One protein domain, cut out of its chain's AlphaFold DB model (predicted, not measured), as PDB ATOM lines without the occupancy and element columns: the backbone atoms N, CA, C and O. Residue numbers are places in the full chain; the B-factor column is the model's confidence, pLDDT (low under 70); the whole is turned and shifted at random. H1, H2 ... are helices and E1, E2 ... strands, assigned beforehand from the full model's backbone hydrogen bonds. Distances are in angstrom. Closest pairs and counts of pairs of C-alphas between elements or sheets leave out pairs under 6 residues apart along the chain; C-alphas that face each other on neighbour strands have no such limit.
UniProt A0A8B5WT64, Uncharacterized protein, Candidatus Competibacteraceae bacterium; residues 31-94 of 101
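What this domain is: This is residues 31 to 94 of the 101 residues of an uncharacterized protein of Candidatus Competibacteraceae bacterium (UniProt A0A8B5WT64). A small three-stranded sheet at one end has the short helix H4 lying across one of its faces, and a helical hairpin of H2 and H3 reaches away from it, making much of the length. H3 runs back toward the sheet, while the short H1 sits beside H4 and leads from E2 to H2; the turn at the far end of the hairpin, residues 62 to 67, sticks out. The printed part has 64 residues, with four named helices and three named strands in the chain order E1, E2, H1, H2, H3, H4, E3. The sheet runs E1, E2, E3, antiparallel throughout, and the class is mixed, helices and strands. The whole is compact, with a radius of gyration of the C-alphas of 12.1 A and spans of 34 by 25 by 16 A.

Where its parts are: In the sheet, E1 is residues 31 to 33, 6.6 A long, from C-alpha 31 at (204.640, 262.823, 242.589); E2 is residues 36 to 40, 12.7 A; E3 is residues 88 to 93, 13.1 A, ending with C-alpha 93 at (201.913, 269.339, 232.914). H4 is residues 81 to 87, 9.9 A, and H1 is residues 42 to 48, 10.0 A. H2 is residues 51 to 61, 15.4 A. H3, the longest helix, is residues 67 to 79, 18.2 A, from C-alpha 67 at (202.303, 267.566, 259.558).

How they stand to each other: E1 and E2 form an antiparallel hairpin at 151 degrees, with N 38 and O 31 2.8 A apart. E2 and E3 are antiparallel at 159 degrees, with N 37 and O 92 2.8 A apart. H4 is on the sheet at a height of 7.7 A, only just over E1 and E2, with 3 of its 7 C-alphas on each; it runs across the strands, at 70 degrees to E1 on the local plane. H1 touches H4 at a steep tilt of 66 degrees, opposite ways; their closest C-alphas, of Ala 45 and Leu 84, are 6.0 A apart. H3 only grazes the sheet, with residues 74 to 79. H2 and H3 form a helical hairpin and touch at a shallow tilt of 21 degrees, opposite ways, with the C-alphas of Ile 60 and Met 69 closest at 6.4 A. H2 is apart from E1, E2, E3 and H4. Each O i to N i+4 pair is within hydrogen-bond range in H1, H2 and H3; H4 has 1 of 3, and 2 of 4 O i to N i+3 pairs.

The domain as a whole: The two C-alphas farthest apart, those of Pro 64 and Pro 93, are 33.6 A apart. The printed part has no cut, and its six links are tight. The mean pLDDT of the printed part is 93.9, and no printed residue is under 70.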
ATOM      1  N   VAL A  31     203.256 262.338 242.557       95.00
ATOM      2  CA  VAL A  31     204.640 262.823 242.589       95.00
ATOM      3  C   VAL A  31     204.857 263.794 241.436       95.00
ATOM      4  O   VAL A  31     204.204 263.684 240.400       95.00
ATOM      5  N   ILE A  32     205.769 264.749 241.608       93.75
ATOM      6  CA  ILE A  32     206.168 265.679 240.547       93.75
ATOM      7  C   ILE A  32     207.611 265.362 240.135       93.75
ATOM      8  O   ILE A  32     208.506 265.338 240.985       93.75
ATOM      9  N   GLU A  33     207.828 265.123 238.843       93.75
ATOM     10  CA  GLU A  33     209.146 264.947 238.216       93.75
ATOM     11  C   GLU A  33     209.134 265.608 236.828       93.75
ATOM     12  O   GLU A  33     208.146 265.486 236.107       93.75
ATOM     13  N   ASP A  34     210.198 266.344 236.488       89.81
ATOM     14  CA  ASP A  34     210.398 267.019 235.193       89.81
ATOM     15  C   ASP A  34     209.140 267.727 234.650       89.81
ATOM     16  O   ASP A  34     208.581 267.375 233.611       89.81
ATOM     17  N   ASP A  35     208.659 268.716 235.410       93.06
ATOM     18  CA  ASP A  35     207.510 269.569 235.075       93.06
ATOM     19  C   ASP A  35     206.200 268.808 234.803       93.06
ATOM     20  O   ASP A  35     205.272 269.318 234.171       93.06
ATOM     21  N   THR A  36     206.082 267.588 235.331       94.69
ATOM     22  CA  THR A  36     204.873 266.769 235.234       94.69
ATOM     23  C   THR A  36     204.445 266.262 236.607       94.69
ATOM     24  O   THR A  36     205.242 265.702 237.360       94.69
ATOM     25  N   LEU A  37     203.162 266.432 236.926       95.56
ATOM     26  CA  LEU A  37     202.490 265.762 238.034       95.56
ATOM     27  C   LEU A  37     201.980 264.401 237.558       95.56
ATOM     28  O   LEU A  37     201.227 264.306 236.585       95.56
ATOM     29  N   TYR A  38     202.381 263.357 238.274       96.44
ATOM     30  CA  TYR A  38     201.982 261.972 238.063       96.44
ATOM     31  C   TYR A  38     201.065 261.548 239.203       96.44
ATOM     32  O   TYR A  38     201.539 261.231 240.293       96.44
ATOM     33  N   GLU A  39     199.761 261.569 238.953       95.81
ATOM     34  CA  GLU A  39     198.746 261.094 239.891       95.81
ATOM     35  C   GLU A  39     198.591 259.581 239.746       95.81
ATOM     36  O   GLU A  39     198.530 259.064 238.628       95.81
ATOM     37  N   PHE A  40     198.515 258.874 240.867       93.69
ATOM     38  CA  PHE A  40     198.336 257.430 240.911       93.69
ATOM     39  C   PHE A  40     197.155 257.030 241.793       93.69
ATOM     40  O   PHE A  40     196.857 257.630 242.829       93.69
ATOM     41  N   GLU A  41     196.504 255.940 241.395       90.94
ATOM     42  CA  GLU A  41     195.498 255.291 242.225       90.94
ATOM     43  C   GLU A  41     196.172 254.535 243.379       90.94
ATOM     44  O   GLU A  41     197.132 253.794 243.133       90.94
ATOM     45  N   PRO A  42     195.669 254.635 244.627       87.50
ATOM     46  CA  PRO A  42     196.297 254.007 245.791       87.50
ATOM     47  C   PRO A  42     196.573 252.509 245.615       87.50
ATOM     48  O   PRO A  42     197.633 252.024 246.000       87.50
ATOM     49  N   GLY A  43     195.654 251.774 244.981       90.19
ATOM     50  CA  GLY A  43     195.830 250.342 244.719       90.19
ATOM     51  C   GLY A  43     196.975 250.041 243.747       90.19
ATOM     52  O   GLY A  43     197.764 249.130 243.990       90.19
ATOM     53  N   ALA A  44     197.104 250.830 242.677       90.56
ATOM     54  CA  ALA A  44     198.179 250.675 241.698       90.56
ATOM     55  C   ALA A  44     199.539 251.085 242.285       90.56
ATOM     56  O   ALA A  44     200.543 250.413 242.053       90.56
ATOM     57  N   ALA A  45     199.560 252.141 243.102       90.44
ATOM     58  CA  ALA A  45     200.747 252.557 243.839       90.44
ATOM     59  C   ALA A  45     201.203 251.474 244.821       90.44
ATOM     60  O   ALA A  45     202.363 251.076 244.780       90.44
ATOM     61  N   LEU A  46     200.293 250.928 245.637       91.50
ATOM     62  CA  LEU A  46     200.599 249.825 246.552       91.50
ATOM     63  C   LEU A  46     201.132 248.596 245.809       91.50
ATOM     64  O   LEU A  46     202.086 247.984 246.277       91.50
ATOM     65  N   ALA A  47     200.567 248.255 244.647       92.62
ATOM     66  CA  ALA A  47     201.036 247.135 243.833       92.62
ATOM     67  C   ALA A  47     202.484 247.313 243.337       92.62
ATOM     68  O   ALA A  47     203.205 246.323 243.236       92.62
ATOM     69  N   ALA A  48     202.918 248.551 243.080       92.75
ATOM     70  CA  ALA A  48     204.290 248.872 242.682       92.75
ATOM     71  C   ALA A  48     205.296 248.887 243.849       92.75
ATOM     72  O   ALA A  48     206.505 248.900 243.614       92.75
ATOM     73  N   LEU A  49     204.819 248.898 245.098       93.44
ATOM     74  CA  LEU A  49     205.665 248.854 246.288       93.44
ATOM     75  C   LEU A  49     206.068 247.418 246.633       93.44
ATOM     76  O   LEU A  49     205.232 246.505 246.624       93.44
ATOM     77  N   THR A  50     207.333 247.249 247.023       95.88
ATOM     78  CA  THR A  50     207.837 245.992 247.596       95.88
ATOM     79  C   THR A  50     207.223 245.724 248.974       95.88
ATOM     80  O   THR A  50     206.683 246.631 249.610       95.88
ATOM     81  N   ASP A  51     207.338 244.498 249.486       96.12
ATOM     82  CA  ASP A  51     206.851 244.171 250.834       96.12
ATOM     83  C   ASP A  51     207.532 245.026 251.916       96.12
ATOM     84  O   ASP A  51     206.869 245.564 252.802       96.12
ATOM     85  N   GLN A  52     208.840 245.269 251.781       96.31
ATOM     86  CA  GLN A  52     209.585 246.150 252.684       96.31
ATOM     87  C   GLN A  52     209.089 247.604 252.623       96.31
ATOM     88  O   GLN A  52     209.021 248.286 253.649       96.31
ATOM     89  N   ASP A  53     208.738 248.092 251.432       96.00
ATOM     90  CA  ASP A  53     208.180 249.432 251.261       96.00
ATOM     91  C   ASP A  53     206.811 249.556 251.929       96.00
ATOM     92  O   ASP A  53     206.533 250.569 252.574       96.00
ATOM     93  N   ARG A  54     205.974 248.520 251.813       95.56
ATOM     94  CA  ARG A  54     204.659 248.461 252.460       95.56
ATOM     95  C   ARG A  54     204.798 248.472 253.979       95.56
ATOM     96  O   ARG A  54     204.114 249.256 254.633       95.56
ATOM     97  N   ASP A  55     205.734 247.702 254.530       96.94
ATOM     98  CA  ASP A  55     206.038 247.709 255.965       96.94
ATOM     99  C   ASP A  55     206.540 249.078 256.443       96.94
ATOM    100  O   ASP A  55     206.162 249.556 257.516       96.94
ATOM    101  N   GLN A  56     207.397 249.736 255.656       96.38
ATOM    102  CA  GLN A  56     207.880 251.078 255.975       96.38
ATOM    103  C   GLN A  56     206.744 252.107 255.938       96.38
ATOM    104  O   GLN A  56     206.640 252.922 256.856       96.38
ATOM    105  N   LEU A  57     205.895 252.069 254.908       94.75
ATOM    106  CA  LEU A  57     204.741 252.955 254.798       94.75
ATOM    107  C   LEU A  57     203.784 252.744 255.973       94.75
ATOM    108  O   LEU A  57     203.382 253.723 256.601       94.75
ATOM    109  N   LEU A  58     203.503 251.486 256.331       95.81
ATOM    110  CA  LEU A  58     202.650 251.135 257.465       95.81
ATOM    111  C   LEU A  58     203.185 251.728 258.775       95.81
ATOM    112  O   LEU A  58     202.416 252.295 259.550       95.81
ATOM    113  N   LYS A  59     204.503 251.669 259.008       96.62
ATOM    114  CA  LYS A  59     205.139 252.292 260.185       96.62
ATOM    115  C   LYS A  59     204.955 253.811 260.217       96.62
ATOM    116  O   LYS A  59     204.718 254.364 261.290       96.62
ATOM    117  N   ILE A  60     205.052 254.480 259.067       95.06
ATOM    118  CA  ILE A  60     204.858 255.933 258.968       95.06
ATOM    119  C   ILE A  60     203.405 256.287 259.311       95.06
ATOM    120  O   ILE A  60     203.176 257.069 260.231       95.06
ATOM    121  N   VAL A  61     202.429 255.670 258.637       92.75
ATOM    122  CA  VAL A  61     201.001 256.012 258.801       92.75
ATOM    123  C   VAL A  61     200.403 255.549 260.131       92.75
ATOM    124  O   VAL A  61     199.363 256.056 260.538       92.75
ATOM    125  N   SER A  62     201.059 254.619 260.833       95.12
ATOM    126  CA  SER A  62     200.670 254.206 262.192       95.12
ATOM    127  C   SER A  62     201.098 255.208 263.274       95.12
ATOM    128  O   SER A  62     200.742 255.045 264.441       95.12
ATOM    129  N   SER A  63     201.885 256.229 262.920       92.25
ATOM    130  CA  SER A  63     202.252 257.317 263.833       92.25
ATOM    131  C   SER A  63     201.101 258.328 263.975       92.25
ATOM    132  O   SER A  63     200.253 258.412 263.086       92.25
ATOM    133  N   PRO A  64     201.048 259.132 265.056       93.69
ATOM    134  CA  PRO A  64     200.014 260.152 265.219       93.69
ATOM    135  C   PRO A  64     199.912 261.077 264.002       93.69
ATOM    136  O   PRO A  64     200.926 261.595 263.528       93.69
ATOM    137  N   ALA A  65     198.686 261.304 263.527       92.25
ATOM    138  CA  ALA A  65     198.423 262.168 262.385       92.25
ATOM    139  C   ALA A  65     198.823 263.618 262.700       92.25
ATOM    140  O   ALA A  65     198.206 264.285 263.529       92.25
ATOM    141  N   ASN A  66     199.890 264.083 262.054       92.69
ATOM    142  CA  ASN A  66     200.413 265.442 262.146       92.69
ATOM    143  C   ASN A  66     201.185 265.797 260.864       92.69
ATOM    144  O   ASN A  66     201.460 264.930 260.028       92.69
ATOM    145  N   ASP A  67     201.580 267.063 260.734       91.81
ATOM    146  CA  ASP A  67     202.303 267.566 259.558       91.81
ATOM    147  C   ASP A  67     203.607 266.806 259.293       91.81
ATOM    148  O   ASP A  67     203.983 266.575 258.145       91.81
ATOM    149  N   ARG A  68     204.284 266.354 260.355       93.31
ATOM    150  CA  ARG A  68     205.511 265.561 260.237       93.31
ATOM    151  C   ARG A  68     205.240 264.200 259.597       93.31
ATOM    152  O   ARG A  68     206.001 263.787 258.728       93.31
ATOM    153  N   MET A  69     204.176 263.515 260.009       93.62
ATOM    154  CA  MET A  69     203.762 262.244 259.416       93.62
ATOM    155  C   MET A  69     203.408 262.444 257.937       93.62
ATOM    156  O   MET A  69     203.912 261.710 257.090       93.62
ATOM    157  N   LEU A  70     202.657 263.501 257.605       90.88
ATOM    158  CA  LEU A  70     202.320 263.828 256.215       90.88
ATOM    159  C   LEU A  70     203.574 264.081 255.358       90.88
ATOM    160  O   LEU A  70     203.693 263.527 254.264       90.88
ATOM    161  N   GLN A  71     204.546 264.846 255.865       92.56
ATOM    162  CA  GLN A  71     205.834 265.062 255.193       92.56
ATOM    163  C   GLN A  71     206.614 263.754 254.991       92.56
ATOM    164  O   GLN A  71     207.234 263.562 253.946       92.56
ATOM    165  N   GLN A  72     206.574 262.833 255.960       94.75
ATOM    166  CA  GLN A  72     207.210 261.520 255.836       94.75
ATOM    167  C   GLN A  72     206.545 260.656 254.758       94.75
ATOM    168  O   GLN A  72     207.255 259.988 254.007       94.75
ATOM    169  N   VAL A  73     205.213 260.689 254.646       93.81
ATOM    170  CA  VAL A  73     204.472 260.003 253.573       93.81
ATOM    171  C   VAL A  73     204.828 260.592 252.206       93.81
ATOM    172  O   VAL A  73     205.159 259.848 251.283       93.81
ATOM    173  N   GLN A  74     204.846 261.920 252.072       92.56
ATOM    174  CA  GLN A  74     205.237 262.579 250.822       92.56
ATOM    175  C   GLN A  74     206.678 262.235 250.420       92.56
ATOM    176  O   GLN A  74     206.930 261.840 249.281       92.56
ATOM    177  N   ALA A  75     207.623 262.308 251.363       93.94
ATOM    178  CA  ALA A  75     209.014 261.928 251.123       93.94
ATOM    179  C   ALA A  75     209.136 260.452 250.716       93.94
ATOM    180  O   ALA A  75     209.894 260.119 249.804       93.94
ATOM    181  N   PHE A  76     208.362 259.565 251.350       95.50
ATOM    182  CA  PHE A  76     208.333 258.142 251.025       95.50
ATOM    183  C   PHE A  76     207.980 257.898 249.553       95.50
ATOM    184  O   PHE A  76     208.726 257.183 248.876       95.50
ATOM    185  N   PHE A  77     206.895 258.507 249.059       94.38
ATOM    186  CA  PHE A  77     206.477 258.373 247.661       94.38
ATOM    187  C   PHE A  77     207.455 259.072 246.713       94.38
ATOM    188  O   PHE A  77     207.840 258.497 245.697       94.38
ATOM    189  N   TYR A  78     207.957 260.256 247.073       93.88
ATOM    190  CA  TYR A  78     208.934 260.982 246.260       93.88
ATOM    191  C   TYR A  78     210.230 260.191 246.031       93.88
ATOM    192  O   TYR A  78     210.751 260.145 244.912       93.88
ATOM    193  N   HIS A  79     210.757 259.523 247.061       95.56
ATOM    194  CA  HIS A  79     211.958 258.690 246.930       95.56
ATOM    195  C   HIS A  79     211.741 257.437 246.073       95.56
ATOM    196  O   HIS A  79     212.710 256.858 245.591       95.56
ATOM    197  N   ARG A  80     210.483 257.051 245.844       95.12
ATOM    198  CA  ARG A  80     210.075 255.889 245.042       95.12
ATOM    199  C   ARG A  80     209.420 256.279 243.721       95.12
ATOM    200  O   ARG A  80     208.931 255.418 243.003       95.12
ATOM    201  N   ARG A  81     209.438 257.564 243.357       95.19
ATOM    202  CA  ARG A  81     208.745 258.087 242.169       95.19
ATOM    203  C   ARG A  81     209.043 257.308 240.886       95.19
ATOM    204  O   ARG A  81     208.127 257.067 240.118       95.19
ATOM    205  N   GLN A  82     210.269 256.819 240.702       95.56
ATOM    206  CA  GLN A  82     210.653 256.051 239.513       95.56
ATOM    207  C   GLN A  82     209.854 254.744 239.338       95.56
ATOM    208  O   GLN A  82     209.547 254.370 238.209       95.56
ATOM    209  N   SER A  83     209.457 254.069 240.426       93.69
ATOM    210  CA  SER A  83     208.580 252.888 240.343       93.69
ATOM    211  C   SER A  83     207.091 253.245 240.271       93.69
ATOM    212  O   SER A  83     206.293 252.434 239.805       93.69
ATOM    213  N   LEU A  84     206.712 254.454 240.695       93.88
ATOM    214  CA  LEU A  84     205.323 254.929 240.737       93.88
ATOM    215  C   LEU A  84     204.883 255.632 239.443       93.88
ATOM    216  O   LEU A  84     203.735 255.516 239.035       93.88
ATOM    217  N   ILE A  85     205.778 256.334 238.751       95.75
ATOM    218  CA  ILE A  85     205.480 257.047 237.495       95.75
ATOM    219  C   ILE A  85     204.856 256.144 236.410       95.75
ATOM    220  O   ILE A  85     203.920 256.587 235.727       95.75
ATOM    221  N   PRO A  86     205.294 254.880 236.235       95.12
ATOM    222  CA  PRO A  86     204.646 253.958 235.307       95.12
ATOM    223  C   PRO A  86     203.183 253.648 235.656       95.12
ATOM    224  O   PRO A  86     202.405 253.361 234.748       95.12
ATOM    225  N   THR A  87     202.789 253.729 236.933       94.50
ATOM    226  CA  THR A  87     201.428 253.408 237.402       94.50
ATOM    227  C   THR A  87     200.476 254.602 237.403       94.50
ATOM    228  O   THR A  87     199.308 254.449 237.761       94.50
ATOM    229  N   ALA A  88     200.949 255.779 236.981       95.69
ATOM    230  CA  ALA A  88     200.159 257.001 236.980       95.69
ATOM    231  C   ALA A  88     198.879 256.862 236.133       95.69
ATOM    232  O   ALA A  88     198.944 256.568 234.933       95.69
ATOM    233  N   SER A  89     197.726 257.123 236.752       94.69
ATOM    234  CA  SER A  89     196.415 257.181 236.096       94.69
ATOM    235  C   SER A  89     196.246 258.478 235.310       94.69
ATOM    236  O   SER A  89     195.592 258.491 234.265       94.69
ATOM    237  N   ARG A  90     196.887 259.562 235.766       93.88
ATOM    238  CA  ARG A  90     196.863 260.867 235.105       93.88
ATOM    239  C   ARG A  90     198.241 261.519 235.116       93.88
ATOM    240  O   ARG A  90     198.991 261.435 236.087       93.88
ATOM    241  N   ARG A  91     198.565 262.186 234.008       95.75
ATOM    242  CA  ARG A  91     199.784 262.982 233.826       95.75
ATOM    243  C   ARG A  91     199.368 264.406 233.496       95.75
ATOM    244  O   ARG A  91     198.646 264.615 232.521       95.75
ATOM    245  N   VAL A  92     199.770 265.359 234.325       94.19
ATOM    246  CA  VAL A  92     199.378 266.764 234.190       94.19
ATOM    247  C   VAL A  92     200.640 267.613 234.085       94.19
ATOM    248  O   VAL A  92     201.444 267.586 235.016       94.19
ATOM    249  N   PRO A  93     200.835 268.365 232.990       93.62
ATOM    250  CA  PRO A  93     201.913 269.339 232.914       93.62
ATOM    251  C   PRO A  93     201.762 270.364 234.037       93.62
ATOM    252  O   PRO A  93     200.674 270.906 234.247       93.62
ATOM    253  N   VAL A  94     202.847 270.632 234.746       92.44
ATOM    254  CA  VAL A  94     202.919 271.686 235.754       92.44
ATOM    255  C   VAL A  94     203.896 272.763 235.304       92.44
ATOM    256  O   VAL A  94     204.646 272.597 234.345       92.44
TER     257      VAL A  94